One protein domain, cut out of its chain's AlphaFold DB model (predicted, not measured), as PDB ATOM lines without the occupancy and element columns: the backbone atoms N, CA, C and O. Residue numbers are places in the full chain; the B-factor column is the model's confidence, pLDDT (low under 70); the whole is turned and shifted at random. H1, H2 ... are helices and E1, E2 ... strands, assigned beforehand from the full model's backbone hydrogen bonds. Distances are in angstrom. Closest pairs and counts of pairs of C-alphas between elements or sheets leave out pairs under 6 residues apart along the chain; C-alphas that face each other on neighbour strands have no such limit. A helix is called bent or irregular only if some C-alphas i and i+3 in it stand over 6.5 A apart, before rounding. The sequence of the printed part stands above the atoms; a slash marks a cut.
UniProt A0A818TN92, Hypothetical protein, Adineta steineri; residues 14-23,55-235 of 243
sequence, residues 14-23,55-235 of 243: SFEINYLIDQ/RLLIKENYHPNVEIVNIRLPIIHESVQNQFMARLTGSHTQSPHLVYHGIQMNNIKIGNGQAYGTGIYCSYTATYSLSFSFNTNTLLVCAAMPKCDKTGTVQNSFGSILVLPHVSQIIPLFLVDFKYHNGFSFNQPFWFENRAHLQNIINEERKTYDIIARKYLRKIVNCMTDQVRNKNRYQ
ATOM      1  N   SER A  14       9.376 104.247 155.384       46.81
ATOM      2  CA  SER A  14       9.752 102.932 154.841       46.81
ATOM      3  C   SER A  14       8.532 102.097 154.435       46.81
ATOM      4  O   SER A  14       8.613 101.291 153.504       46.81
ATOM      5  N   PHE A  15       7.390 102.297 155.105       46.56
ATOM      6  CA  PHE A  15       6.152 101.580 154.818       46.56
ATOM      7  C   PHE A  15       5.601 101.939 153.437       46.56
ATOM      8  O   PHE A  15       5.188 101.036 152.716       46.56
ATOM      9  N   GLU A  16       5.656 103.209 153.023       47.81
ATOM     10  CA  GLU A  16       5.143 103.663 151.723       47.81
ATOM     11  C   GLU A  16       5.976 103.108 150.557       47.81
ATOM     12  O   GLU A  16       5.430 102.596 149.576       47.81
ATOM     13  N   ILE A  17       7.304 103.094 150.698       50.22
ATOM     14  CA  ILE A  17       8.215 102.502 149.708       50.22
ATOM     15  C   ILE A  17       8.034 100.982 149.648       50.22
ATOM     16  O   ILE A  17       7.902 100.427 148.555       50.22
ATOM     17  N   ASN A  18       7.993 100.303 150.801       48.06
ATOM     18  CA  ASN A  18       7.733  98.860 150.871       48.06
ATOM     19  C   ASN A  18       6.381  98.522 150.241       48.06
ATOM     20  O   ASN A  18       6.276  97.580 149.468       48.06
ATOM     21  N   TYR A  19       5.375  99.351 150.481       55.34
ATOM     22  CA  TYR A  19       4.052  99.210 149.909       55.34
ATOM     23  C   TYR A  19       4.046  99.412 148.381       55.34
ATOM     24  O   TYR A  19       3.430  98.625 147.660       55.34
ATOM     25  N   LEU A  20       4.760 100.409 147.845       56.41
ATOM     26  CA  LEU A  20       4.914 100.605 146.394       56.41
ATOM     27  C   LEU A  20       5.690  99.455 145.735       56.41
ATOM     28  O   LEU A  20       5.348  99.036 144.625       56.41
ATOM     29  N   ILE A  21       6.693  98.913 146.429       55.31
ATOM     30  CA  ILE A  21       7.424  97.709 146.019       55.31
ATOM     31  C   ILE A  21       6.485  96.505 146.013       55.31
ATOM     32  O   ILE A  21       6.414  95.811 145.002       55.31
ATOM     33  N   ASP A  22       5.698  96.299 147.064       53.47
ATOM     34  CA  ASP A  22       4.727  95.209 147.158       53.47
ATOM     35  C   ASP A  22       3.653  95.327 146.068       53.47
ATOM     36  O   ASP A  22       3.318  94.339 145.410       53.47
ATOM     37  N   GLN A  23       3.158  96.537 145.782       59.41
ATOM     38  CA  GLN A  23       2.252  96.793 144.657       59.41
ATOM     39  C   GLN A  23       2.896  96.458 143.316       59.41
ATOM     40  O   GLN A  23       2.255  95.867 142.438       59.41
ATOM     41  N   ARG A  55      -4.805 104.559 147.808       36.72
ATOM     42  CA  ARG A  55      -4.995 105.963 147.418       36.72
ATOM     43  C   ARG A  55      -4.827 106.935 148.586       36.72
ATOM     44  O   ARG A  55      -4.820 108.138 148.351       36.72
ATOM     45  N   LEU A  56      -4.745 106.428 149.816       35.97
ATOM     46  CA  LEU A  56      -4.768 107.241 151.033       35.97
ATOM     47  C   LEU A  56      -3.376 107.728 151.465       35.97
ATOM     48  O   LEU A  56      -3.291 108.834 151.973       35.97
ATOM     49  N   LEU A  57      -2.295 106.992 151.186       35.50
ATOM     50  CA  LEU A  57      -0.960 107.332 151.714       35.50
ATOM     51  C   LEU A  57      -0.214 108.403 150.898       35.50
ATOM     52  O   LEU A  57       0.375 109.308 151.471       35.50
ATOM     53  N   ILE A  58      -0.393 108.424 149.575       44.09
ATOM     54  CA  ILE A  58       0.094 109.523 148.718       44.09
ATOM     55  C   ILE A  58      -0.593 110.857 149.074       44.09
ATOM     56  O   ILE A  58      -0.072 111.927 148.783       44.09
ATOM     57  N   LYS A  59      -1.779 110.840 149.692       41.97
ATOM     58  CA  LYS A  59      -2.503 112.079 150.003       41.97
ATOM     59  C   LYS A  59      -1.931 112.854 151.187       41.97
ATOM     60  O   LYS A  59      -2.214 114.043 151.272       41.97
ATOM     61  N   GLU A  60      -1.177 112.218 152.081       41.66
ATOM     62  CA  GLU A  60      -0.791 112.863 153.344       41.66
ATOM     63  C   GLU A  60       0.495 113.695 153.233       41.66
ATOM     64  O   GLU A  60       0.644 114.655 153.981       41.66
ATOM     65  N   ASN A  61       1.355 113.429 152.239       46.09
ATOM     66  CA  ASN A  61       2.625 114.153 152.054       46.09
ATOM     67  C   ASN A  61       2.769 114.878 150.705       46.09
ATOM     68  O   ASN A  61       3.781 115.540 150.464       46.09
ATOM     69  N   TYR A  62       1.781 114.781 149.812       57.44
ATOM     70  CA  TYR A  62       1.819 115.476 148.525       57.44
ATOM     71  C   TYR A  62       1.009 116.764 148.568       57.44
ATOM     72  O   TYR A  62      -0.017 116.866 149.239       57.44
ATOM     73  N   HIS A  63       1.472 117.755 147.804       62.31
ATOM     74  CA  HIS A  63       0.754 119.006 147.594       62.31
ATOM     75  C   HIS A  63      -0.722 118.690 147.282       62.31
ATOM     76  O   HIS A  63      -0.972 117.922 146.349       62.31
ATOM     77  N   PRO A  64      -1.709 119.288 147.981       69.50
ATOM     78  CA  PRO A  64      -3.130 118.909 147.889       69.50
ATOM     79  C   PRO A  64      -3.739 119.064 146.484       69.50
ATOM     80  O   PRO A  64      -4.863 118.642 146.227       69.50
ATOM     81  N   ASN A  65      -2.972 119.645 145.562       80.31
ATOM     82  CA  ASN A  65      -3.352 119.916 144.187       80.31
ATOM     83  C   ASN A  65      -2.662 118.969 143.196       80.31
ATOM     84  O   ASN A  65      -2.683 119.264 142.010       80.31
ATOM     85  N   VAL A  66      -2.023 117.881 143.635       81.19
ATOM     86  CA  VAL A  66      -1.346 116.923 142.748       81.19
ATOM     87  C   VAL A  66      -2.036 115.564 142.811       81.19
ATOM     88  O   VAL A  66      -2.133 114.945 143.867       81.19
ATOM     89  N   GLU A  67      -2.480 115.073 141.657       85.69
ATOM     90  CA  GLU A  67      -3.012 113.722 141.479       85.69
ATOM     91  C   GLU A  67      -1.971 112.833 140.804       85.69
ATOM     92  O   GLU A  67      -1.544 113.120 139.684       85.69
ATOM     93  N   ILE A  68      -1.592 111.717 141.433       85.56
ATOM     94  CA  ILE A  68      -0.788 110.693 140.757       85.56
ATOM     95  C   ILE A  68      -1.670 109.946 139.757       85.56
ATOM     96  O   ILE A  68      -2.618 109.252 140.127       85.56
ATOM     97  N   VAL A  69      -1.316 110.054 138.479       90.44
ATOM     98  CA  VAL A  69      -2.044 109.438 137.366       90.44
ATOM     99  C   VAL A  69      -1.497 108.052 137.063       90.44
ATOM    100  O   VAL A  69      -2.260 107.127 136.778       90.44
ATOM    101  N   ASN A  70      -0.174 107.893 137.096       87.44
ATOM    102  CA  ASN A  70       0.473 106.654 136.694       87.44
ATOM    103  C   ASN A  70       1.837 106.473 137.371       87.44
ATOM    104  O   ASN A  70       2.532 107.436 137.671       87.44
ATOM    105  N   ILE A  71       2.234 105.215 137.568       84.81
ATOM    106  CA  ILE A  71       3.573 104.843 138.032       84.81
ATOM    107  C   ILE A  71       4.105 103.773 137.084       84.81
ATOM    108  O   ILE A  71       3.513 102.696 136.942       84.81
ATOM    109  N   ARG A  72       5.226 104.064 136.427       86.81
ATOM    110  CA  ARG A  72       5.850 103.190 135.426       86.81
ATOM    111  C   ARG A  72       7.345 103.041 135.672       86.81
ATOM    112  O   ARG A  72       7.959 103.851 136.355       86.81
ATOM    113  N   LEU A  73       7.934 101.982 135.123       85.06
ATOM    114  CA  LEU A  73       9.373 101.772 135.231       85.06
ATOM    115  C   LEU A  73      10.133 102.611 134.197       85.06
ATOM    116  O   LEU A  73       9.710 102.657 133.034       85.06
ATOM    117  N   PRO A  74      11.254 103.234 134.590       87.62
ATOM    118  CA  PRO A  74      12.164 103.879 133.660       87.62
ATOM    119  C   PRO A  74      12.898 102.835 132.809       87.62
ATOM    120  O   PRO A  74      13.150 101.711 133.243       87.62
ATOM    121  N   ILE A  75      13.257 103.218 131.582       85.44
ATOM    122  CA  ILE A  75      14.184 102.444 130.749       85.44
ATOM    123  C   ILE A  75      15.593 102.907 131.110       85.44
ATOM    124  O   ILE A  75      15.896 104.093 131.007       85.44
ATOM    125  N   ILE A  76      16.440 101.977 131.544       86.00
ATOM    126  CA  ILE A  76      17.809 102.258 131.980       86.00
ATOM    127  C   ILE A  76      18.751 101.394 131.158       86.00
ATOM    128  O   ILE A  76      18.482 100.217 130.919       86.00
ATOM    129  N   HIS A  77      19.859 101.983 130.723       86.88
ATOM    130  CA  HIS A  77      20.892 101.247 130.014       86.88
ATOM    131  C   HIS A  77      21.598 100.254 130.954       86.88
ATOM    132  O   HIS A  77      21.965 100.615 132.076       86.88
ATOM    133  N   GLU A  78      21.842  99.022 130.490       87.31
ATOM    134  CA  GLU A  78      22.428  97.942 131.307       87.31
ATOM    135  C   GLU A  78      23.795  98.336 131.890       87.31
ATOM    136  O   GLU A  78      24.095  98.014 133.037       87.31
ATOM    137  N   SER A  79      24.602  99.121 131.167       90.62
ATOM    138  CA  SER A  79      25.890  99.606 131.691       90.62
ATOM    139  C   SER A  79      25.745 100.523 132.913       90.62
ATOM    140  O   SER A  79      26.498 100.366 133.872       90.62
ATOM    141  N   VAL A  80      24.771 101.442 132.921       89.88
ATOM    142  CA  VAL A  80      24.517 102.352 134.056       89.88
ATOM    143  C   VAL A  80      24.048 101.546 135.258       89.88
ATOM    144  O   VAL A  80      24.537 101.736 136.371       89.88
ATOM    145  N   GLN A  81      23.156 100.588 135.011       90.81
ATOM    146  CA  GLN A  81      22.685  99.671 136.033       90.81
ATOM    147  C   GLN A  81      23.837  98.861 136.646       90.81
ATOM    148  O   GLN A  81      23.963  98.805 137.869       90.81
ATOM    149  N   ASN A  82      24.697  98.266 135.819       92.81
ATOM    150  CA  ASN A  82      25.831  97.468 136.281       92.81
ATOM    151  C   ASN A  82      26.825  98.311 137.090       92.81
ATOM    152  O   ASN A  82      27.285  97.864 138.138       92.81
ATOM    153  N   GLN A  83      27.107  99.546 136.662       93.44
ATOM    154  CA  GLN A  83      27.955 100.473 137.420       93.44
ATOM    155  C   GLN A  83      27.351 100.813 138.788       93.44
ATOM    156  O   GLN A  83      28.061 100.796 139.798       93.44
ATOM    157  N   PHE A  84      26.044 101.085 138.838       94.12
ATOM    158  CA  PHE A  84      25.346 101.341 140.094       94.12
ATOM    159  C   PHE A  84      25.372 100.107 141.007       94.12
ATOM    160  O   PHE A  84      25.693 100.216 142.188       94.12
ATOM    161  N   MET A  85      25.113  98.911 140.470       94.31
ATOM    162  CA  MET A  85      25.112  97.655 141.230       94.31
ATOM    163  C   MET A  85      26.498  97.253 141.738       94.31
ATOM    164  O   MET A  85      26.619  96.741 142.855       94.31
ATOM    165  N   ALA A  86      27.549  97.517 140.961       94.44
ATOM    166  CA  ALA A  86      28.929  97.328 141.392       94.44
ATOM    167  C   ALA A  86      29.237  98.211 142.608       94.44
ATOM    168  O   ALA A  86      29.737  97.721 143.621       94.44
ATOM    169  N   ARG A  87      28.839  99.489 142.562       93.25
ATOM    170  CA  ARG A  87      28.974 100.416 143.696       93.25
ATOM    171  C   ARG A  87      28.136  99.979 144.896       93.25
ATOM    172  O   ARG A  87      28.641  99.937 146.017       93.25
ATOM    173  N   LEU A  88      26.885  99.589 144.644       93.12
ATOM    174  CA  LEU A  88      25.968  99.073 145.652       93.12
ATOM    175  C   LEU A  88      26.514  97.824 146.320       93.12
ATOM    176  O   LEU A  88      26.147  97.583 147.456       93.12
ATOM    177  N   THR A  89      27.338  97.017 145.657       93.44
ATOM    178  CA  THR A  89      27.922  95.801 146.241       93.44
ATOM    179  C   THR A  89      29.234  96.104 146.955       93.44
ATOM    180  O   THR A  89      29.409  95.648 148.080       93.44
ATOM    181  N   GLY A  90      30.101  96.925 146.355       93.31
ATOM    182  CA  GLY A  90      31.431  97.240 146.881       93.31
ATOM    183  C   GLY A  90      31.447  98.159 148.107       93.31
ATOM    184  O   GLY A  90      32.411  98.133 148.863       93.31
ATOM    185  N   SER A  91      30.398  98.956 148.344       88.88
ATOM    186  CA  SER A  91      30.317  99.813 149.533       88.88
ATOM    187  C   SER A  91      29.321  99.259 150.550       88.88
ATOM    188  O   SER A  91      28.114  99.444 150.416       88.88
ATOM    189  N   HIS A  92      29.816  98.543 151.566       84.94
ATOM    190  CA  HIS A  92      28.946  97.971 152.601       84.94
ATOM    191  C   HIS A  92      28.393  98.997 153.588       84.94
ATOM    192  O   HIS A  92      27.322  98.764 154.144       84.94
ATOM    193  N   THR A  93      29.103 100.107 153.764       85.44
ATOM    194  CA  THR A  93      28.786 101.166 154.725       85.44
ATOM    195  C   THR A  93      27.893 102.260 154.144       85.44
ATOM    196  O   THR A  93      27.273 102.993 154.907       85.44
ATOM    197  N   GLN A  94      27.795 102.379 152.814       88.44
ATOM    198  CA  GLN A  94      26.918 103.361 152.176       88.44
ATOM    199  C   GLN A  94      25.507 102.801 152.004       88.44
ATOM    200  O   GLN A  94      25.272 101.836 151.268       88.44
ATOM    201  N   SER A  95      24.564 103.461 152.663       89.69
ATOM    202  CA  SER A  95      23.138 103.250 152.465       89.69
ATOM    203  C   SER A  95      22.658 104.062 151.259       89.69
ATOM    204  O   SER A  95      23.003 105.237 151.151       89.69
ATOM    205  N   PRO A  96      21.895 103.475 150.324       93.56
ATOM    206  CA  PRO A  96      21.296 104.238 149.238       93.56
ATOM    207  C   PRO A  96      20.160 105.120 149.762       93.56
ATOM    208  O   PRO A  96      19.329 104.664 150.547       93.56
ATOM    209  N   HIS A  97      20.119 106.369 149.309       93.31
ATOM    210  CA  HIS A  97      19.107 107.353 149.678       93.31
ATOM    211  C   HIS A  97      18.002 107.356 148.624       93.31
ATOM    212  O   HIS A  97      18.300 107.315 147.426       93.31
ATOM    213  N   LEU A  98      16.742 107.423 149.042       92.38
ATOM    214  CA  LEU A  98      15.650 107.733 148.133       92.38
ATOM    215  C   LEU A  98      15.693 109.229 147.818       92.38
ATOM    216  O   LEU A  98      15.767 110.066 148.714       92.38
ATOM    217  N   VAL A  99      15.697 109.562 146.531       93.00
ATOM    218  CA  VAL A  99      15.711 110.948 146.064       93.00
ATOM    219  C   VAL A  99      14.784 111.120 144.873       93.00
ATOM    220  O   VAL A  99      14.448 110.169 144.165       93.00
ATOM    221  N   TYR A 100      14.415 112.362 144.619       92.06
ATOM    222  CA  TYR A 100      13.514 112.781 143.569       92.06
ATOM    223  C   TYR A 100      14.261 113.667 142.576       92.06
ATOM    224  O   TYR A 100      15.155 114.434 142.936       92.06
ATOM    225  N   HIS A 101      13.924 113.548 141.301       90.44
ATOM    226  CA  HIS A 101      14.480 114.373 140.239       90.44
ATOM    227  C   HIS A 101      13.349 114.827 139.327       90.44
ATOM    228  O   HIS A 101      12.548 114.015 138.857       90.44
ATOM    229  N   GLY A 102      13.272 116.133 139.082       85.19
ATOM    230  CA  GLY A 102      12.300 116.662 138.143       85.19
ATOM    231  C   GLY A 102      12.800 116.538 136.714       85.19
ATOM    232  O   GLY A 102      13.903 116.983 136.406       85.19
ATOM    233  N   ILE A 103      12.004 115.917 135.844       80.56
ATOM    234  CA  ILE A 103      12.382 115.737 134.441       80.56
ATOM    235  C   ILE A 103      11.996 116.996 133.668       80.56
ATOM    236  O   ILE A 103      10.820 117.355 133.602       80.56
ATOM    237  N   GLN A 104      12.972 117.626 133.020       72.44
ATOM    238  CA  GLN A 104      12.735 118.695 132.051       72.44
ATOM    239  C   GLN A 104      12.731 118.140 130.618       72.44
ATOM    240  O   GLN A 104      13.367 117.124 130.334       72.44
ATOM    241  N   MET A 105      12.035 118.821 129.695       57.97
ATOM    242  CA  MET A 105      11.924 118.407 128.283       57.97
ATOM    243  C   MET A 105      13.286 118.229 127.581       57.97
ATOM    244  O   MET A 105      13.383 117.424 126.661       57.97
ATOM    245  N   ASN A 106      14.349 118.902 128.041       55.22
ATOM    246  CA  ASN A 106      15.659 118.933 127.376       55.22
ATOM    247  C   ASN A 106      16.725 118.004 128.000       55.22
ATOM    248  O   ASN A 106      17.921 118.285 127.912       55.22
ATOM    249  N   ASN A 107      16.308 116.848 128.529       53.62
ATOM    250  CA  ASN A 107      17.120 115.837 129.232       53.62
ATOM    251  C   ASN A 107      17.448 116.175 130.697       53.62
ATOM    252  O   ASN A 107      17.375 117.315 131.134       53.62
ATOM    253  N   ILE A 108      17.907 115.150 131.432       54.34
ATOM    254  CA  ILE A 108      18.407 115.155 132.832       54.34
ATOM    255  C   ILE A 108      19.552 116.177 133.066       54.34
ATOM    256  O   ILE A 108      20.046 116.353 134.180       54.34
ATOM    257  N   LYS A 109      20.017 116.870 132.018       51.53
ATOM    258  CA  LYS A 109      21.115 117.826 132.108       51.53
ATOM    259  C   LYS A 109      20.639 119.165 132.671       51.53
ATOM    260  O   LYS A 109      19.988 119.936 131.983       51.53
ATOM    261  N   ILE A 110      21.117 119.441 133.887       53.25
ATOM    262  CA  ILE A 110      21.525 120.771 134.372       53.25
ATOM    263  C   ILE A 110      20.441 121.851 134.173       53.25
ATOM    264  O   ILE A 110      20.707 122.932 133.662       53.25
ATOM    265  N   GLY A 111      19.199 121.558 134.563       50.69
ATOM    266  CA  GLY A 111      18.126 122.561 134.614       50.69
ATOM    267  C   GLY A 111      18.212 123.477 135.840       50.69
ATOM    268  O   GLY A 111      17.693 124.591 135.840       50.69
ATOM    269  N   ASN A 112      18.893 123.015 136.887       56.12
ATOM    270  CA  ASN A 112      19.073 123.755 138.125       56.12
ATOM    271  C   ASN A 112      20.395 124.481 137.957       56.12
ATOM    272  O   ASN A 112      21.436 123.822 137.943       56.12
ATOM    273  N   GLY A 113      20.344 125.799 137.731       58.22
ATOM    274  CA  GLY A 113      21.524 126.643 137.547       58.22
ATOM    275  C   GLY A 113      22.644 126.229 138.498       58.22
ATOM    276  O   GLY A 113      22.370 125.788 139.610       58.22
ATOM    277  N   GLN A 114      23.893 126.323 138.044       72.44
ATOM    278  CA  GLN A 114      25.105 125.778 138.680       72.44
ATOM    279  C   GLN A 114      25.427 126.345 140.089       72.44
ATOM    280  O   GLN A 114      26.574 126.302 140.524       72.44
ATOM    281  N   ALA A 115      24.435 126.864 140.814       82.44
ATOM    282  CA  ALA A 115      24.475 127.429 142.152       82.44
ATOM    283  C   ALA A 115      25.186 126.533 143.173       82.44
ATOM    284  O   ALA A 115      25.851 127.050 144.065       82.44
ATOM    285  N   TYR A 116      25.088 125.209 143.023       85.69
ATOM    286  CA  TYR A 116      25.727 124.229 143.908       85.69
ATOM    287  C   TYR A 116      26.751 123.348 143.170       85.69
ATOM    288  O   TYR A 116      27.071 122.241 143.600       85.69
ATOM    289  N   GLY A 117      27.267 123.842 142.040       87.88
ATOM    290  CA  GLY A 117      28.246 123.157 141.201       87.88
ATOM    291  C   GLY A 117      27.641 122.413 140.006       87.88
ATOM    292  O   GLY A 117      26.466 122.556 139.660       87.88
ATOM    293  N   THR A 118      28.481 121.621 139.337       86.88
ATOM    294  CA  THR A 118      28.091 120.838 138.156       86.88
ATOM    295  C   THR A 118      27.789 119.398 138.556       86.88
ATOM    296  O   THR A 118      28.639 118.715 139.123       86.88
ATOM    297  N   GLY A 119      26.586 118.919 138.237       90.69
ATOM    298  CA  GLY A 119      26.170 117.551 138.530       90.69
ATOM    299  C   GLY A 119      24.693 117.306 138.242       90.69
ATOM    300  O   GLY A 119      24.014 118.120 137.616       90.69
ATOM    301  N   ILE A 120      24.206 116.158 138.702       90.44
ATOM    302  CA  ILE A 120      22.801 115.757 138.645       90.44
ATOM    303  C   ILE A 120      22.136 116.246 139.925       90.44
ATOM    304  O   ILE A 120      22.483 115.797 141.018       90.44
ATOM    305  N   TYR A 121      21.184 117.159 139.781       91.88
ATOM    306  CA  TYR A 121      20.449 117.726 140.902       91.88
ATOM    307  C   TYR A 121      19.263 116.840 141.251       91.88
ATOM    308  O   TYR A 121      18.397 116.592 140.414       91.88
ATOM    309  N   CYS A 122      19.220 116.389 142.491       92.69
ATOM    310  CA  CYS A 122      18.104 115.652 143.062       92.69
ATOM    311  C   CYS A 122      17.635 116.366 144.327       92.69
ATOM    312  O   CYS A 122      18.333 117.237 144.851       92.69
ATOM    313  N   SER A 123      16.473 115.981 144.835       91.00
ATOM    314  CA  SER A 123      16.017 116.398 146.147       91.00
ATOM    315  C   SER A 123      15.644 115.214 147.014       91.00
ATOM    316  O   SER A 123      15.165 114.202 146.515       91.00
ATOM    317  N   TYR A 124      15.835 115.351 148.319       87.19
ATOM    318  CA  TYR A 124      15.283 114.423 149.299       87.19
ATOM    319  C   TYR A 124      13.765 114.548 149.434       87.19
ATOM    320  O   TYR A 124      13.141 113.650 149.979       87.19
ATOM    321  N   THR A 125      13.149 115.612 148.906       84.00
ATOM    322  CA  THR A 125      11.699 115.803 148.975       84.00
ATOM    323  C   THR A 125      11.071 115.852 147.585       84.00
ATOM    324  O   THR A 125      11.552 116.529 146.670       84.00
ATOM    325  N   ALA A 126       9.949 115.147 147.423       83.81
ATOM    326  CA  ALA A 126       9.189 115.153 146.176       83.81
ATOM    327  C   ALA A 126       8.693 116.566 145.842       83.81
ATOM    328  O   ALA A 126       8.802 117.001 144.697       83.81
ATOM    329  N   THR A 127       8.220 117.308 146.850       81.38
ATOM    330  CA  THR A 127       7.706 118.680 146.724       81.38
ATOM    331  C   THR A 127       8.694 119.610 146.033       81.38
ATOM    332  O   THR A 127       8.315 120.325 145.106       81.38
ATOM    333  N   TYR A 128       9.971 119.560 146.422       82.69
ATOM    334  CA  TYR A 128      10.991 120.384 145.786       82.69
ATOM    335  C   TYR A 128      11.155 119.996 144.312       82.69
ATOM    336  O   TYR A 128      11.075 120.856 143.438       82.69
ATOM    337  N   SER A 129      11.297 118.704 144.003       86.44
ATOM    338  CA  SER A 129      11.472 118.216 142.626       86.44
ATOM    339  C   SER A 129      10.242 118.381 141.720       86.44
ATOM    340  O   SER A 129      10.397 118.503 140.501       86.44
ATOM    341  N   LEU A 130       9.029 118.434 142.277       84.12
ATOM    342  CA  LEU A 130       7.802 118.698 141.519       84.12
ATOM    343  C   LEU A 130       7.838 120.073 140.844       84.12
ATOM    344  O   LEU A 130       7.431 120.181 139.690       84.12
ATOM    345  N   SER A 131       8.418 121.088 141.495       81.50
ATOM    346  CA  SER A 131       8.555 122.436 140.915       81.50
ATOM    347  C   SER A 131       9.388 122.473 139.620       81.50
ATOM    348  O   SER A 131       9.240 123.382 138.806       81.50
ATOM    349  N   PHE A 132      10.210 121.446 139.379       82.19
ATOM    350  CA  PHE A 132      11.039 121.288 138.178       82.19
ATOM    351  C   PHE A 132      10.419 120.379 137.117       82.19
ATOM    352  O   PHE A 132      10.962 120.250 136.021       82.19
ATOM    353  N   SER A 133       9.299 119.734 137.443       82.75
ATOM    354  CA  SER A 133       8.624 118.747 136.594       82.75
ATOM    355  C   SER A 133       7.412 119.334 135.866       82.75
ATOM    356  O   SER A 133       6.658 118.591 135.245       82.75
ATOM    357  N   PHE A 134       7.206 120.654 135.929       76.38
ATOM    358  CA  PHE A 134       5.995 121.314 135.431       76.38
ATOM    359  C   PHE A 134       5.708 121.032 133.947       76.38
ATOM    360  O   PHE A 134       4.574 120.766 133.565       76.38
ATOM    361  N   ASN A 135       6.748 121.025 133.111       79.00
ATOM    362  CA  ASN A 135       6.577 120.832 131.668       79.00
ATOM    363  C   ASN A 135       6.290 119.378 131.281       79.00
ATOM    364  O   ASN A 135       5.745 119.122 130.211       79.00
ATOM    365  N   THR A 136       6.701 118.419 132.110       85.25
ATOM    366  CA  THR A 136       6.587 116.989 131.796       85.25
ATOM    367  C   THR A 136       5.461 116.314 132.559       85.25
ATOM    368  O   THR A 136       4.971 115.284 132.108       85.25
ATOM    369  N   ASN A 137       5.041 116.889 133.690       89.88
ATOM    370  CA  ASN A 137       4.148 116.256 134.654       89.88
ATOM    371  C   ASN A 137       4.617 114.844 135.049       89.88
ATOM    372  O   ASN A 137       3.812 113.954 135.326       89.88
ATOM    373  N   THR A 138       5.936 114.632 135.054       89.69
ATOM    374  CA  THR A 138       6.557 113.364 135.422       89.69
ATOM    375  C   THR A 138       7.690 113.616 136.403       89.69
ATOM    376  O   THR A 138       8.656 114.317 136.104       89.69
ATOM    377  N   LEU A 139       7.590 112.982 137.567       90.31
ATOM    378  CA  LEU A 139       8.618 112.972 138.594       90.31
ATOM    379  C   LEU A 139       9.424 111.677 138.490       90.31
ATOM    380  O   LEU A 139       8.861 110.587 138.363       90.31
ATOM    381  N   LEU A 140      10.745 111.784 138.561       92.31
ATOM    382  CA  LEU A 140      11.625 110.628 138.625       92.31
ATOM    383  C   LEU A 140      11.963 110.318 140.082       92.31
ATOM    384  O   LEU A 140      12.554 111.144 140.772       92.31
ATOM    385  N   VAL A 141      11.609 109.119 140.535       91.62
ATOM    386  CA  VAL A 141      12.004 108.585 141.843       91.62
ATOM    387  C   VAL A 141      13.252 107.739 141.642       91.62
ATOM    388  O   VAL A 141      13.263 106.855 140.785       91.62
ATOM    389  N   CYS A 142      14.291 107.988 142.428       94.69
ATOM    390  CA  CYS A 142      15.620 107.418 142.259       94.69
ATOM    391  C   CYS A 142      16.173 106.860 143.572       94.69
ATOM    392  O   CYS A 142      15.860 107.357 144.649       94.69
ATOM    393  N   ALA A 143      17.084 105.894 143.468       95.31
ATOM    394  CA  ALA A 143      18.023 105.584 144.540       95.31
ATOM    395  C   ALA A 143      19.373 106.232 144.231       95.31
ATOM    396  O   ALA A 143      19.934 106.020 143.155       95.31
ATOM    397  N   ALA A 144      19.906 106.991 145.180       96.00
ATOM    398  CA  ALA A 144      21.202 107.643 145.097       96.00
ATOM    399  C   ALA A 144      22.212 107.021 146.069       96.00
ATOM    400  O   ALA A 144      21.881 106.644 147.184       96.00
ATOM    401  N   MET A 145      23.472 106.954 145.658       95.62
ATOM    402  CA  MET A 145      24.622 106.585 146.480       95.62
ATOM    403  C   MET A 145      25.610 107.756 146.503       95.62
ATOM    404  O   MET A 145      26.614 107.754 145.764       95.62
ATOM    405  N   PRO A 146      25.321 108.801 147.299       94.88
ATOM    406  CA  PRO A 146      26.217 109.936 147.394       94.88
ATOM    407  C   PRO A 146      27.550 109.526 148.034       94.88
ATOM    408  O   PRO A 146      27.693 108.448 148.610       94.88
ATOM    409  N   LYS A 147      28.580 110.357 147.864       93.81
ATOM    410  CA  LYS A 147      29.838 110.150 148.590       93.81
ATOM    411  C   LYS A 147      29.649 110.659 150.013       93.81
ATOM    412  O   LYS A 147      29.083 111.731 150.197       93.81
ATOM    413  N   CYS A 148      30.161 109.918 150.982       92.12
ATOM    414  CA  CYS A 148      30.283 110.388 152.354       92.12
ATOM    415  C   CYS A 148      31.736 110.769 152.629       92.12
ATOM    416  O   CYS A 148      32.654 110.166 152.064       92.12
ATOM    417  N   ASP A 149      31.947 111.766 153.481       91.75
ATOM    418  CA  ASP A 149      33.265 112.057 154.029       91.75
ATOM    419  C   ASP A 149      33.662 111.038 155.119       91.75
ATOM    420  O   ASP A 149      32.960 110.057 155.378       91.75
ATOM    421  N   LYS A 150      34.812 111.259 155.767       91.00
ATOM    422  CA  LYS A 150      35.329 110.370 156.824       91.00
ATOM    423  C   LYS A 150      34.422 110.301 158.059       91.00
ATOM    424  O   LYS A 150      34.536 109.351 158.823       91.00
ATOM    425  N   THR A 151      33.550 111.289 158.252       89.94
ATOM    426  CA  THR A 151      32.591 111.344 159.365       89.94
ATOM    427  C   THR A 151      31.273 110.642 159.030       89.94
ATOM    428  O   THR A 151      30.413 110.511 159.893       89.94
ATOM    429  N   GLY A 152      31.106 110.181 157.784       87.06
ATOM    430  CA  GLY A 152      29.842 109.648 157.281       87.06
ATOM    431  C   GLY A 152      28.898 110.728 156.743       87.06
ATOM    432  O   GLY A 152      27.835 110.393 156.221       87.06
ATOM    433  N   THR A 153      29.291 112.003 156.796       89.44
ATOM    434  CA  THR A 153      28.470 113.118 156.313       89.44
ATOM    435  C   THR A 153      28.414 113.115 154.791       89.44
ATOM    436  O   THR A 153      29.429 112.957 154.107       89.44
ATOM    437  N   VAL A 154      27.210 113.280 154.244       90.81
ATOM    438  CA  VAL A 154      26.962 113.301 152.799       90.81
ATOM    439  C   VAL A 154      27.609 114.531 152.164       90.81
ATOM    440  O   VAL A 154      27.280 115.665 152.504       90.81
ATOM    441  N   GLN A 155      28.497 114.312 151.197       92.75
ATOM    442  CA  GLN A 155      29.099 115.379 150.401       92.75
ATOM    443  C   GLN A 155      28.102 115.920 149.371       92.75
ATOM    444  O   GLN A 155      27.295 115.166 148.825       92.75
ATOM    445  N   ASN A 156      28.214 117.214 149.052       92.25
ATOM    446  CA  ASN A 156      27.372 117.914 148.071       92.25
ATOM    447  C   ASN A 156      25.865 117.873 148.394       92.25
ATOM    448  O   ASN A 156      25.026 117.815 147.490       92.25
ATOM    449  N   SER A 157      25.537 117.876 149.687       91.69
ATOM    450  CA  SER A 157      24.177 118.027 150.205       91.69
ATOM    451  C   SER A 157      23.967 119.472 150.666       91.69
ATOM    452  O   SER A 157      24.786 119.998 151.420       91.69
ATOM    453  N   PHE A 158      22.890 120.115 150.217       89.25
ATOM    454  CA  PHE A 158      22.565 121.519 150.489       89.25
ATOM    455  C   PHE A 158      21.089 121.630 150.898       89.25
ATOM    456  O   PHE A 158      20.208 121.859 150.069       89.25
ATOM    457  N   GLY A 159      20.803 121.409 152.184       87.62
ATOM    458  CA  GLY A 159      19.427 121.285 152.673       87.62
ATOM    459  C   GLY A 159      18.735 120.071 152.046       87.62
ATOM    460  O   GLY A 159      19.239 118.955 152.135       87.62
ATOM    461  N   SER A 160      17.611 120.291 151.362       86.50
ATOM    462  CA  SER A 160      16.888 119.230 150.648       86.50
ATOM    463  C   SER A 160      17.512 118.857 149.301       86.50
ATOM    464  O   SER A 160      17.006 117.947 148.648       86.50
ATOM    465  N   ILE A 161      18.564 119.546 148.850       90.25
ATOM    466  CA  ILE A 161      19.164 119.363 147.523       90.25
ATOM    467  C   ILE A 161      20.383 118.449 147.624       90.25
ATOM    468  O   ILE A 161      21.249 118.640 148.474       90.25
ATOM    469  N   LEU A 162      20.491 117.500 146.698       93.06
ATOM    470  CA  LEU A 162      21.655 116.640 146.529       93.06
ATOM    471  C   LEU A 162      22.232 116.807 145.122       93.06
ATOM    472  O   LEU A 162      21.513 116.640 144.135       93.06
ATOM    473  N   VAL A 163      23.536 117.077 145.021       93.25
ATOM    474  CA  VAL A 163      24.237 117.195 143.732       93.25
ATOM    475  C   VAL A 163      25.188 116.017 143.529       93.25
ATOM    476  O   VAL A 163      26.222 115.887 144.189       93.25
ATOM    477  N   LEU A 164      24.849 115.143 142.580       93.69
ATOM    478  CA  LEU A 164      25.635 113.953 142.261       93.69
ATOM    479  C   LEU A 164      26.558 114.216 141.062       93.69
ATOM    480  O   LEU A 164      26.060 114.455 139.960       93.69
ATOM    481  N   PRO A 165      27.891 114.145 141.221       92.25
ATOM    482  CA  PRO A 165      28.816 114.445 140.129       92.25
ATOM    483  C   PRO A 165      28.822 113.396 139.008       92.25
ATOM    484  O   PRO A 165      29.273 113.699 137.907       92.25
ATOM    485  N   HIS A 166      28.358 112.166 139.256       91.44
ATOM    486  CA  HIS A 166      28.407 111.093 138.260       91.44
ATOM    487  C   HIS A 166      27.112 110.272 138.189       91.44
ATOM    488  O   HIS A 166      26.518 109.939 139.214       91.44
ATOM    489  N   VAL A 167      26.721 109.865 136.973       89.19
ATOM    490  CA  VAL A 167      25.484 109.099 136.706       89.19
ATOM    491  C   VAL A 167      25.445 107.751 137.422       89.19
ATOM    492  O   VAL A 167      24.386 107.305 137.828       89.19
ATOM    493  N   SER A 168      26.598 107.121 137.658       91.31
ATOM    494  CA  SER A 168      26.670 105.842 138.382       91.31
ATOM    495  C   SER A 168      26.302 105.942 139.866       91.31
ATOM    496  O   SER A 168      26.248 104.928 140.559       91.31
ATOM    497  N   GLN A 169      26.111 107.159 140.379       94.25
ATOM    498  CA  GLN A 169      25.676 107.403 141.751       94.25
ATOM    499  C   GLN A 169      24.167 107.421 141.890       94.25
ATOM    500  O   GLN A 169      23.690 107.582 143.004       94.25
ATOM    501  N   ILE A 170      23.420 107.295 140.801       95.25
ATOM    502  CA  ILE A 170      21.970 107.335 140.836       95.25
ATOM    503  C   ILE A 170      21.401 106.284 139.905       95.25
ATOM    504  O   ILE A 170      21.918 106.050 138.815       95.25
ATOM    505  N   ILE A 171      20.321 105.653 140.337       94.69
ATOM    506  CA  ILE A 171      19.537 104.780 139.483       94.69
ATOM    507  C   ILE A 171      18.063 105.178 139.560       94.69
ATOM    508  O   ILE A 171      17.498 105.245 140.656       94.69
ATOM    509  N   PRO A 172      17.428 105.459 138.411       93.56
ATOM    510  CA  PRO A 172      15.985 105.616 138.337       93.56
ATOM    511  C   PRO A 172      15.265 104.364 138.860       93.56
ATOM    512  O   PRO A 172      15.599 103.248 138.474       93.56
ATOM    513  N   LEU A 173      14.265 104.535 139.719       90.62
ATOM    514  CA  LEU A 173      13.414 103.450 140.216       90.62
ATOM    515  C   LEU A 173      12.045 103.472 139.551       90.62
ATOM    516  O   LEU A 173      11.587 102.465 139.011       90.62
ATOM    517  N   PHE A 174      11.409 104.640 139.556       89.12
ATOM    518  CA  PHE A 174      10.058 104.825 139.045       89.12
ATOM    519  C   PHE A 174       9.932 106.174 138.341       89.12
ATOM    520  O   PHE A 174      10.576 107.155 138.706       89.12
ATOM    521  N   LEU A 175       9.069 106.209 137.336       89.81
ATOM    522  CA  LEU A 175       8.506 107.420 136.758       89.81
ATOM    523  C   LEU A 175       7.090 107.553 137.306       89.81
ATOM    524  O   LEU A 175       6.268 106.652 137.119       89.81
ATOM    525  N   VAL A 176       6.829 108.658 137.987       88.62
ATOM    526  CA  VAL A 176       5.530 108.997 138.560       88.62
ATOM    527  C   VAL A 176       4.935 110.096 137.693       88.62
ATOM    528  O   VAL A 176       5.377 111.239 137.754       88.62
ATOM    529  N   ASP A 177       3.966 109.741 136.853       89.31
ATOM    530  CA  ASP A 177       3.218 110.716 136.065       89.31
ATOM    531  C   ASP A 177       2.072 111.262 136.934       89.31
ATOM    532  O   ASP A 177       1.339 110.495 137.572       89.31
ATOM    533  N   PHE A 178       1.902 112.578 136.957       88.81
ATOM    534  CA  PHE A 178       0.928 113.261 137.804       88.81
ATOM    535  C   PHE A 178       0.156 114.335 137.025       88.81
ATOM    536  O   PHE A 178       0.413 114.579 135.850       88.81
ATOM    537  N   LYS A 179      -0.849 114.945 137.650       88.31
ATOM    538  CA  LYS A 179      -1.592 116.097 137.120       88.31
ATOM    539  C   LYS A 179      -1.845 117.097 138.234       88.31
ATOM    540  O   LYS A 179      -2.090 116.700 139.368       88.31
ATOM    541  N   TYR A 180      -1.832 118.381 137.893       84.62
ATOM    542  CA  TYR A 180      -2.260 119.429 138.809       84.62
ATOM    543  C   TYR A 180      -3.778 119.628 138.739       84.62
ATOM    544  O   TYR A 180      -4.356 119.714 137.652       84.62
ATOM    545  N   HIS A 181      -4.427 119.726 139.894       83.12
ATOM    546  CA  HIS A 181      -5.819 120.146 140.016       83.12
ATOM    547  C   HIS A 181      -5.945 121.676 139.922       83.12
ATOM    548  O   HIS A 181      -5.010 122.416 140.224       83.12
ATOM    549  N   ASN A 182      -7.131 122.151 139.528       75.94
ATOM    550  CA  ASN A 182      -7.555 123.559 139.592       75.94
ATOM    551  C   ASN A 182      -6.745 124.567 138.764       75.94
ATOM    552  O   ASN A 182      -6.659 125.732 139.136       75.94
ATOM    553  N   GLY A 183      -6.152 124.148 137.641       63.03
ATOM    554  CA  GLY A 183      -5.430 125.081 136.770       63.03
ATOM    555  C   GLY A 183      -4.249 125.756 137.467       63.03
ATOM    556  O   GLY A 183      -3.865 126.853 137.070       63.03
ATOM    557  N   PHE A 184      -3.686 125.111 138.499       60.66
ATOM    558  CA  PHE A 184      -2.459 125.534 139.164       60.66
ATOM    559  C   PHE A 184      -1.301 125.442 138.157       60.66
ATOM    560  O   PHE A 184      -0.541 124.477 138.110       60.66
ATOM    561  N   SER A 185      -1.197 126.436 137.279       54.94
ATOM    562  CA  SER A 185       0.026 126.704 136.546       54.94
ATOM    563  C   SER A 185       1.005 127.272 137.562       54.94
ATOM    564  O   SER A 185       0.716 128.315 138.154       54.94
ATOM    565  N   PHE A 186       2.148 126.618 137.770       55.44
ATOM    566  CA  PHE A 186       3.294 127.194 138.481       55.44
ATOM    567  C   PHE A 186       3.875 128.353 137.640       55.44
ATOM    568  O   PHE A 186       5.010 128.312 137.185       55.44
ATOM    569  N   ASN A 187       3.082 129.399 137.395       48.59
ATOM    570  CA  ASN A 187       3.554 130.653 136.812       48.59
ATOM    571  C   ASN A 187       4.266 131.514 137.862       48.59
ATOM    572  O   ASN A 187       4.859 132.531 137.511       48.59
ATOM    573  N   GLN A 188       4.246 131.105 139.134       49.31
ATOM    574  CA  GLN A 188       5.164 131.631 140.127       49.31
ATOM    575  C   GLN A 188       6.237 130.592 140.454       49.31
ATOM    576  O   GLN A 188       5.911 129.478 140.878       49.31
ATOM    577  N   PRO A 189       7.524 130.933 140.275       47.88
ATOM    578  CA  PRO A 189       8.597 130.133 140.821       47.88
ATOM    579  C   PRO A 189       8.475 130.166 142.352       47.88
ATOM    580  O   PRO A 189       8.906 131.118 142.996       47.88
ATOM    581  N   PHE A 190       7.933 129.091 142.935       49.84
ATOM    582  CA  PHE A 190       7.889 128.823 144.388       49.84
ATOM    583  C   PHE A 190       9.254 128.946 145.089       49.84
ATOM    584  O   PHE A 190       9.340 128.984 146.310       49.84
ATOM    585  N   TRP A 191      10.330 129.058 144.314       48.09
ATOM    586  CA  TRP A 191      11.686 129.398 144.723       48.09
ATOM    587  C   TRP A 191      11.791 130.628 145.640       48.09
ATOM    588  O   TRP A 191      12.806 130.775 146.320       48.09
ATOM    589  N   PHE A 192      10.771 131.495 145.667       43.50
ATOM    590  CA  PHE A 192      10.726 132.697 146.503       43.50
ATOM    591  C   PHE A 192       9.617 132.718 147.563       43.50
ATOM    592  O   PHE A 192       9.448 133.753 148.212       43.50
ATOM    593  N   GLU A 193       8.892 131.621 147.810       43.00
ATOM    594  CA  GLU A 193       8.001 131.599 148.974       43.00
ATOM    595  C   GLU A 193       8.821 131.555 150.274       43.00
ATOM    596  O   GLU A 193       9.440 130.561 150.643       43.00
ATOM    597  N   ASN A 194       8.858 132.731 150.905       44.50
ATOM    598  CA  ASN A 194       9.285 133.081 152.253       44.50
ATOM    599  C   ASN A 194      10.491 132.290 152.799       44.50
ATOM    600  O   ASN A 194      10.338 131.235 153.415       44.50
ATOM    601  N   ARG A 195      11.704 132.854 152.663       50.88
ATOM    602  CA  ARG A 195      12.952 132.317 153.253       50.88
ATOM    603  C   ARG A 195      12.785 131.858 154.708       50.88
ATOM    604  O   ARG A 195      13.386 130.859 155.075       50.88
ATOM    605  N   ALA A 196      11.928 132.522 155.488       51.94
ATOM    606  CA  ALA A 196      11.607 132.147 156.863       51.94
ATOM    607  C   ALA A 196      10.941 130.759 156.991       51.94
ATOM    608  O   ALA A 196      11.273 130.005 157.901       51.94
ATOM    609  N   HIS A 197      10.053 130.379 156.066       52.81
ATOM    610  CA  HIS A 197       9.395 129.068 156.075       52.81
ATOM    611  C   HIS A 197      10.353 127.953 155.631       52.81
ATOM    612  O   HIS A 197      10.363 126.873 156.217       52.81
ATOM    613  N   LEU A 198      11.208 128.226 154.640       49.53
ATOM    614  CA  LEU A 198      12.279 127.306 154.245       49.53
ATOM    615  C   LEU A 198      13.332 127.158 155.346       49.53
ATOM    616  O   LEU A 198      13.786 126.049 155.581       49.53
ATOM    617  N   GLN A 199      13.704 128.229 156.051       51.75
ATOM    618  CA  GLN A 199      14.652 128.157 157.168       51.75
ATOM    619  C   GLN A 199      14.095 127.401 158.374       51.75
ATOM    620  O   GLN A 199      14.854 126.671 159.002       51.75
ATOM    621  N   ASN A 200      12.791 127.484 158.649       52.97
ATOM    622  CA  ASN A 200      12.165 126.645 159.671       52.97
ATOM    623  C   ASN A 200      12.151 125.164 159.259       52.97
ATOM    624  O   ASN A 200      12.562 124.328 160.055       52.97
ATOM    625  N   ILE A 201      11.832 124.842 157.998       53.62
ATOM    626  CA  ILE A 201      11.938 123.466 157.471       53.62
ATOM    627  C   ILE A 201      13.394 122.970 157.522       53.62
ATOM    628  O   ILE A 201      13.655 121.867 157.980       53.62
ATOM    629  N   ILE A 202      14.369 123.787 157.116       52.00
ATOM    630  CA  ILE A 202      15.797 123.421 157.116       52.00
ATOM    631  C   ILE A 202      16.335 123.218 158.544       52.00
ATOM    632  O   ILE A 202      17.193 122.360 158.751       52.00
ATOM    633  N   ASN A 203      15.854 123.988 159.524       50.88
ATOM    634  CA  ASN A 203      16.304 123.893 160.915       50.88
ATOM    635  C   ASN A 203      15.610 122.766 161.699       50.88
ATOM    636  O   ASN A 203      16.249 122.167 162.563       50.88
ATOM    637  N   GLU A 204      14.347 122.448 161.396       49.72
ATOM    638  CA  GLU A 204      13.618 121.326 162.011       49.72
ATOM    639  C   GLU A 204      13.938 119.982 161.337       49.72
ATOM    640  O   GLU A 204      13.918 118.935 161.984       49.72
ATOM    641  N   GLU A 205      14.338 119.993 160.064       51.28
ATOM    642  CA  GLU A 205      14.707 118.802 159.310       51.28
ATOM    643  C   GLU A 205      16.226 118.617 159.206       51.28
ATOM    644  O   GLU A 205      16.778 118.414 158.123       51.28
ATOM    645  N   ARG A 206      16.904 118.426 160.347       49.91
ATOM    646  CA  ARG A 206      18.009 117.437 160.379       49.91
ATOM    647  C   ARG A 206      17.444 116.014 160.203       49.91
ATOM    648  O   ARG A 206      17.796 115.097 160.942       49.91
ATOM    649  N   LYS A 207      16.512 115.851 159.258       54.81
ATOM    650  CA  LYS A 207      15.806 114.618 158.962       54.81
ATOM    651  C   LYS A 207      16.831 113.607 158.493       54.81
ATOM    652  O   LYS A 207      17.656 113.866 157.616       54.81
ATOM    653  N   THR A 208      16.749 112.438 159.104       65.12
ATOM    654  CA  THR A 208      17.259 111.203 158.532       65.12
ATOM    655  C   THR A 208      16.779 111.119 157.091       65.12
ATOM    656  O   THR A 208      15.575 111.121 156.849       65.12
ATOM    657  N   TYR A 209      17.711 111.098 156.142       76.44
ATOM    658  CA  TYR A 209      17.388 110.850 154.742       76.44
ATOM    659  C   TYR A 209      16.638 109.524 154.625       76.44
ATOM    660  O   TYR A 209      16.989 108.564 155.318       76.44
ATOM    661  N   ASP A 210      15.664 109.442 153.723       82.25
ATOM    662  CA  ASP A 210      14.982 108.178 153.479       82.25
ATOM    663  C   ASP A 210      15.969 107.167 152.908       82.25
ATOM    664  O   ASP A 210      16.531 107.338 151.823       82.25
ATOM    665  N   ILE A 211      16.205 106.097 153.660       87.00
ATOM    666  CA  ILE A 211      17.109 105.026 153.260       87.00
ATOM    667  C   ILE A 211      16.289 103.906 152.631       87.00
ATOM    668  O   ILE A 211      15.400 103.330 153.258       87.00
ATOM    669  N   ILE A 212      16.656 103.515 151.410       85.19
ATOM    670  CA  ILE A 212      16.123 102.298 150.797       85.19
ATOM    671  C   ILE A 212      17.012 101.107 151.150       85.19
ATOM    672  O   ILE A 212      18.217 101.079 150.877       85.19
ATOM    673  N   ALA A 213      16.415 100.070 151.741       87.62
ATOM    674  CA  ALA A 213      17.179  98.886 152.108       87.62
ATOM    675  C   ALA A 213      17.782  98.216 150.859       87.62
ATOM    676  O   ALA A 213      17.091  97.922 149.878       87.62
ATOM    677  N   ARG A 214      19.080  97.890 150.921       89.62
ATOM    678  CA  ARG A 214      19.842  97.322 149.788       89.62
ATOM    679  C   ARG A 214      19.196  96.056 149.215       89.62
ATOM    680  O   ARG A 214      19.233  95.859 148.004       89.62
ATOM    681  N   LYS A 215      18.574  95.215 150.057       89.12
ATOM    682  CA  LYS A 215      17.860  93.999 149.618       89.12
ATOM    683  C   LYS A 215      16.733  94.310 148.626       89.12
ATOM    684  O   LYS A 215      16.601  93.616 147.622       89.12
ATOM    685  N   TYR A 216      15.973  95.375 148.874       86.75
ATOM    686  CA  TYR A 216      14.867  95.787 148.018       86.75
ATOM    687  C   TYR A 216      15.376  96.420 146.739       86.75
ATOM    688  O   TYR A 216      14.932  96.058 145.654       86.75
ATOM    689  N   LEU A 217      16.382  97.285 146.859       88.88
ATOM    690  CA  LEU A 217      16.994  97.919 145.703       88.88
ATOM    691  C   LEU A 217      17.540  96.881 144.713       88.88
ATOM    692  O   LEU A 217      17.247  96.961 143.525       88.88
ATOM    693  N   ARG A 218      18.235  95.842 145.199       90.06
ATOM    694  CA  ARG A 218      18.693  94.723 144.355       90.06
ATOM    695  C   ARG A 218      17.535  94.046 143.620       90.06
ATOM    696  O   ARG A 218      17.659  93.749 142.437       90.06
ATOM    697  N   LYS A 219      16.413  93.813 144.304       87.31
ATOM    698  CA  LYS A 219      15.236  93.166 143.715       87.31
ATOM    699  C   LYS A 219      14.608  94.023 142.617       87.31
ATOM    700  O   LYS A 219      14.408  93.519 141.516       87.31
ATOM    701  N   ILE A 220      14.378  95.312 142.883       84.88
ATOM    702  CA  ILE A 220      13.841  96.268 141.899       84.88
ATOM    703  C   ILE A 220      14.737  96.311 140.660       84.88
ATOM    704  O   ILE A 220      14.261  96.166 139.533       84.88
ATOM    705  N   VAL A 221      16.040  96.464 140.877       86.75
ATOM    706  CA  VAL A 221      17.027  96.618 139.811       86.75
ATOM    707  C   VAL A 221      17.142  95.338 138.968       86.75
ATOM    708  O   VAL A 221      17.134  95.410 137.741       86.75
ATOM    709  N   ASN A 222      17.115  94.155 139.586       85.31
ATOM    710  CA  ASN A 222      17.058  92.886 138.852       85.31
ATOM    711  C   ASN A 222      15.765  92.749 138.026       85.31
ATOM    712  O   ASN A 222      15.813  92.331 136.868       85.31
ATOM    713  N   CYS A 223      14.614  93.160 138.572       83.50
ATOM    714  CA  CYS A 223      13.353  93.154 137.829       83.50
ATOM    715  C   CYS A 223      13.391  94.067 136.591       83.50
ATOM    716  O   CYS A 223      12.778  93.735 135.573       83.50
ATOM    717  N   MET A 224      14.102  95.199 136.647       81.81
ATOM    718  CA  MET A 224      14.294  96.067 135.479       81.81
ATOM    719  C   MET A 224      15.087  95.359 134.375       81.81
ATOM    720  O   MET A 224      14.674  95.399 133.215       81.81
ATOM    721  N   THR A 225      16.163  94.646 134.724       82.44
ATOM    722  CA  THR A 225      16.955  93.862 133.758       82.44
ATOM    723  C   THR A 225      16.118  92.806 133.063       82.44
ATOM    724  O   THR A 225      16.171  92.685 131.838       82.44
ATOM    725  N   ASP A 226      15.322  92.061 133.828       80.50
ATOM    726  CA  ASP A 226      14.477  91.005 133.277       80.50
ATOM    727  C   ASP A 226      13.474  91.572 132.269       80.50
ATOM    728  O   ASP A 226      13.237  90.975 131.218       80.50
ATOM    729  N   GLN A 227      12.914  92.755 132.536       76.81
ATOM    730  CA  GLN A 227      12.022  93.418 131.587       76.81
ATOM    731  C   GLN A 227      12.733  93.852 130.305       76.81
ATOM    732  O   GLN A 227      12.185  93.637 129.221       76.81
ATOM    733  N   VAL A 228      13.930  94.435 130.407       76.12
ATOM    734  CA  VAL A 228      14.721  94.849 129.236       76.12
ATOM    735  C   VAL A 228      15.095  93.631 128.391       76.12
ATOM    736  O   VAL A 228      14.825  93.605 127.189       76.12
ATOM    737  N   ARG A 229      15.614  92.568 129.019       77.81
ATOM    738  CA  ARG A 229      15.982  91.319 128.331       77.81
ATOM    739  C   ARG A 229      14.787  90.659 127.656       77.81
ATOM    740  O   ARG A 229      14.902  90.200 126.521       77.81
ATOM    741  N   ASN A 230      13.634  90.630 128.323       77.38
ATOM    742  CA  ASN A 230      12.426  90.060 127.739       77.38
ATOM    743  C   ASN A 230      11.937  90.882 126.542       77.38
ATOM    744  O   ASN A 230      11.635  90.290 125.511       77.38
ATOM    745  N   LYS A 231      11.919  92.220 126.617       73.31
ATOM    746  CA  LYS A 231      11.534  93.070 125.474       73.31
ATOM    747  C   LYS A 231      12.452  92.876 124.264       73.31
ATOM    748  O   LYS A 231      11.943  92.695 123.160       73.31
ATOM    749  N   ASN A 232      13.768  92.818 124.474       66.06
ATOM    750  CA  ASN A 232      14.733  92.614 123.387       66.06
ATOM    751  C   ASN A 232      14.570  91.236 122.724       66.06
ATOM    752  O   ASN A 232      14.645  91.120 121.503       66.06
ATOM    753  N   ARG A 233      14.260  90.190 123.505       59.22
ATOM    754  CA  ARG A 233      13.964  88.848 122.968       59.22
ATOM    755  C   ARG A 233      12.719  88.812 122.083       59.22
ATOM    756  O   ARG A 233      12.686  88.021 121.146       59.22
ATOM    757  N   TYR A 234      11.703  89.625 122.376       49.12
ATOM    758  CA  TYR A 234      10.511  89.707 121.528       49.12
ATOM    759  C   TYR A 234      10.758  90.524 120.262       49.12
ATOM    760  O   TYR A 234      10.214  90.168 119.226       49.12
ATOM    761  N   GLN A 235      11.602  91.558 120.312       49.78
ATOM    762  CA  GLN A 235      11.958  92.335 119.119       49.78
ATOM    763  C   GLN A 235      12.775  91.515 118.115       49.78
ATOM    764  O   GLN A 235      12.487  91.576 116.928       49.78
TER     765      GLN A 235
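What this domain is: This is residues 14 to 23 and 55 to 235 of the 243 residues of the protein "Hypothetical protein" of Adineta steineri (UniProt A0A818TN92). A strongly twisted and curled sheet of four strands, E1 E6 E4 E2, has the small two-stranded sheet E3 E5 partly face to face with it, the strands crossed, as a lopsided sandwich. The helices H3 and H6 pack side by side at the bent part of E6, with residues 230 to 235 of H6 sticking out, and H5 lies far off on the opposite side of the body. The printed part has 191 residues with six named helices and six named strands in the order H1 H2 E1 H3 E2 E3 H4 E4 E5 E6 H5 H6, of mixed class, helices and strands. Both sheets are antiparallel. The whole is compact, with a radius of gyration of the C-alphas of 16.9 A and spans of 49 by 43 by 33 A.

How they stand to each other: In the larger sheet, E1, residues 66 to 72, is an edge strand and the antiparallel neighbour of E6, residues 170 to 180; N 67 and O 179 are 2.8 A apart, within hydrogen-bond range. E6 bends by 64 degrees at residue 173. On its other side is E4, residues 138 to 144, antiparallel, with N 141 and O 174 within range at 2.9 A. The other edge strand is E2, residues 97 to 102, antiparallel to E4, with N 99 and O 142 within range at 2.9 A. The second sheet pairs E3, residues 120 to 123, with E5, residues 161 to 164, antiparallel at 150 degrees, N 122 and O 162 being 2.8 A apart, within range. The two sheets form a sandwich, two sheets face to face, 9.1 A centre to centre in the parts that face each other, with the strands of the one at 59 degrees to those of the other. The closest C-alphas of E2 and E3 are those of His 101 and Cys 122, 4.8 A apart. H4, residues 126 to 130, is on the larger sheet at a height over the sheet of 5.5 A and lies over none of its strands, but only just, with 2 of its C-alphas on E4. H3, residues 78 to 90, and H6, residues 214 to 235, touch, with Glu 78 and Thr 225 as the closest C-alphas at 7.3 A; they stand at a shallow tilt of 21 degrees, opposite ways. Each only grazes the larger sheet. H1, residues 14 to 23, is close to but not clearly touching H6, with the C-alphas of Ile 21 and Ile 220 closest at 7.8 A. H2, residues 58 to 61, only grazes the larger sheet with its residues 58 to 59. H5, residues 195 to 204, touches no helix and is not on the larger sheet. In H1, H3, H4, H5 and H6 every O i to N i+4 pair is within hydrogen-bond range; H2 is too short for such a pair.

Where its parts are: E1 starts at C-alpha 66, (-1.346, 116.923, 142.748). E6 is the longest strand, 27.2 A from first to last C-alpha, and ends at C-alpha 180, (-2.260, 119.429, 138.809); E4 measures 18.5 A and E2 16.3 A. H6, the longest helix, measures 32.1 A and ends at C-alpha 235, (11.958, 92.335, 119.119); H3 measures 18.0 A.

The domain as a whole: The two C-alphas farthest apart, of Ala 196 and Tyr 234, are 55.2 A apart. Residues 24 to 54 are cut out, and C-alphas 23 and 55 are 12.0 A apart across the cut. The links E2 to E3, E4 to E5 and E6 to H5 are long. Mean pLDDT of the printed part is 76.6; residues 14 to 23, 55 to 64, 105 to 113, 183 to 208 and 232 to 235 are under 70.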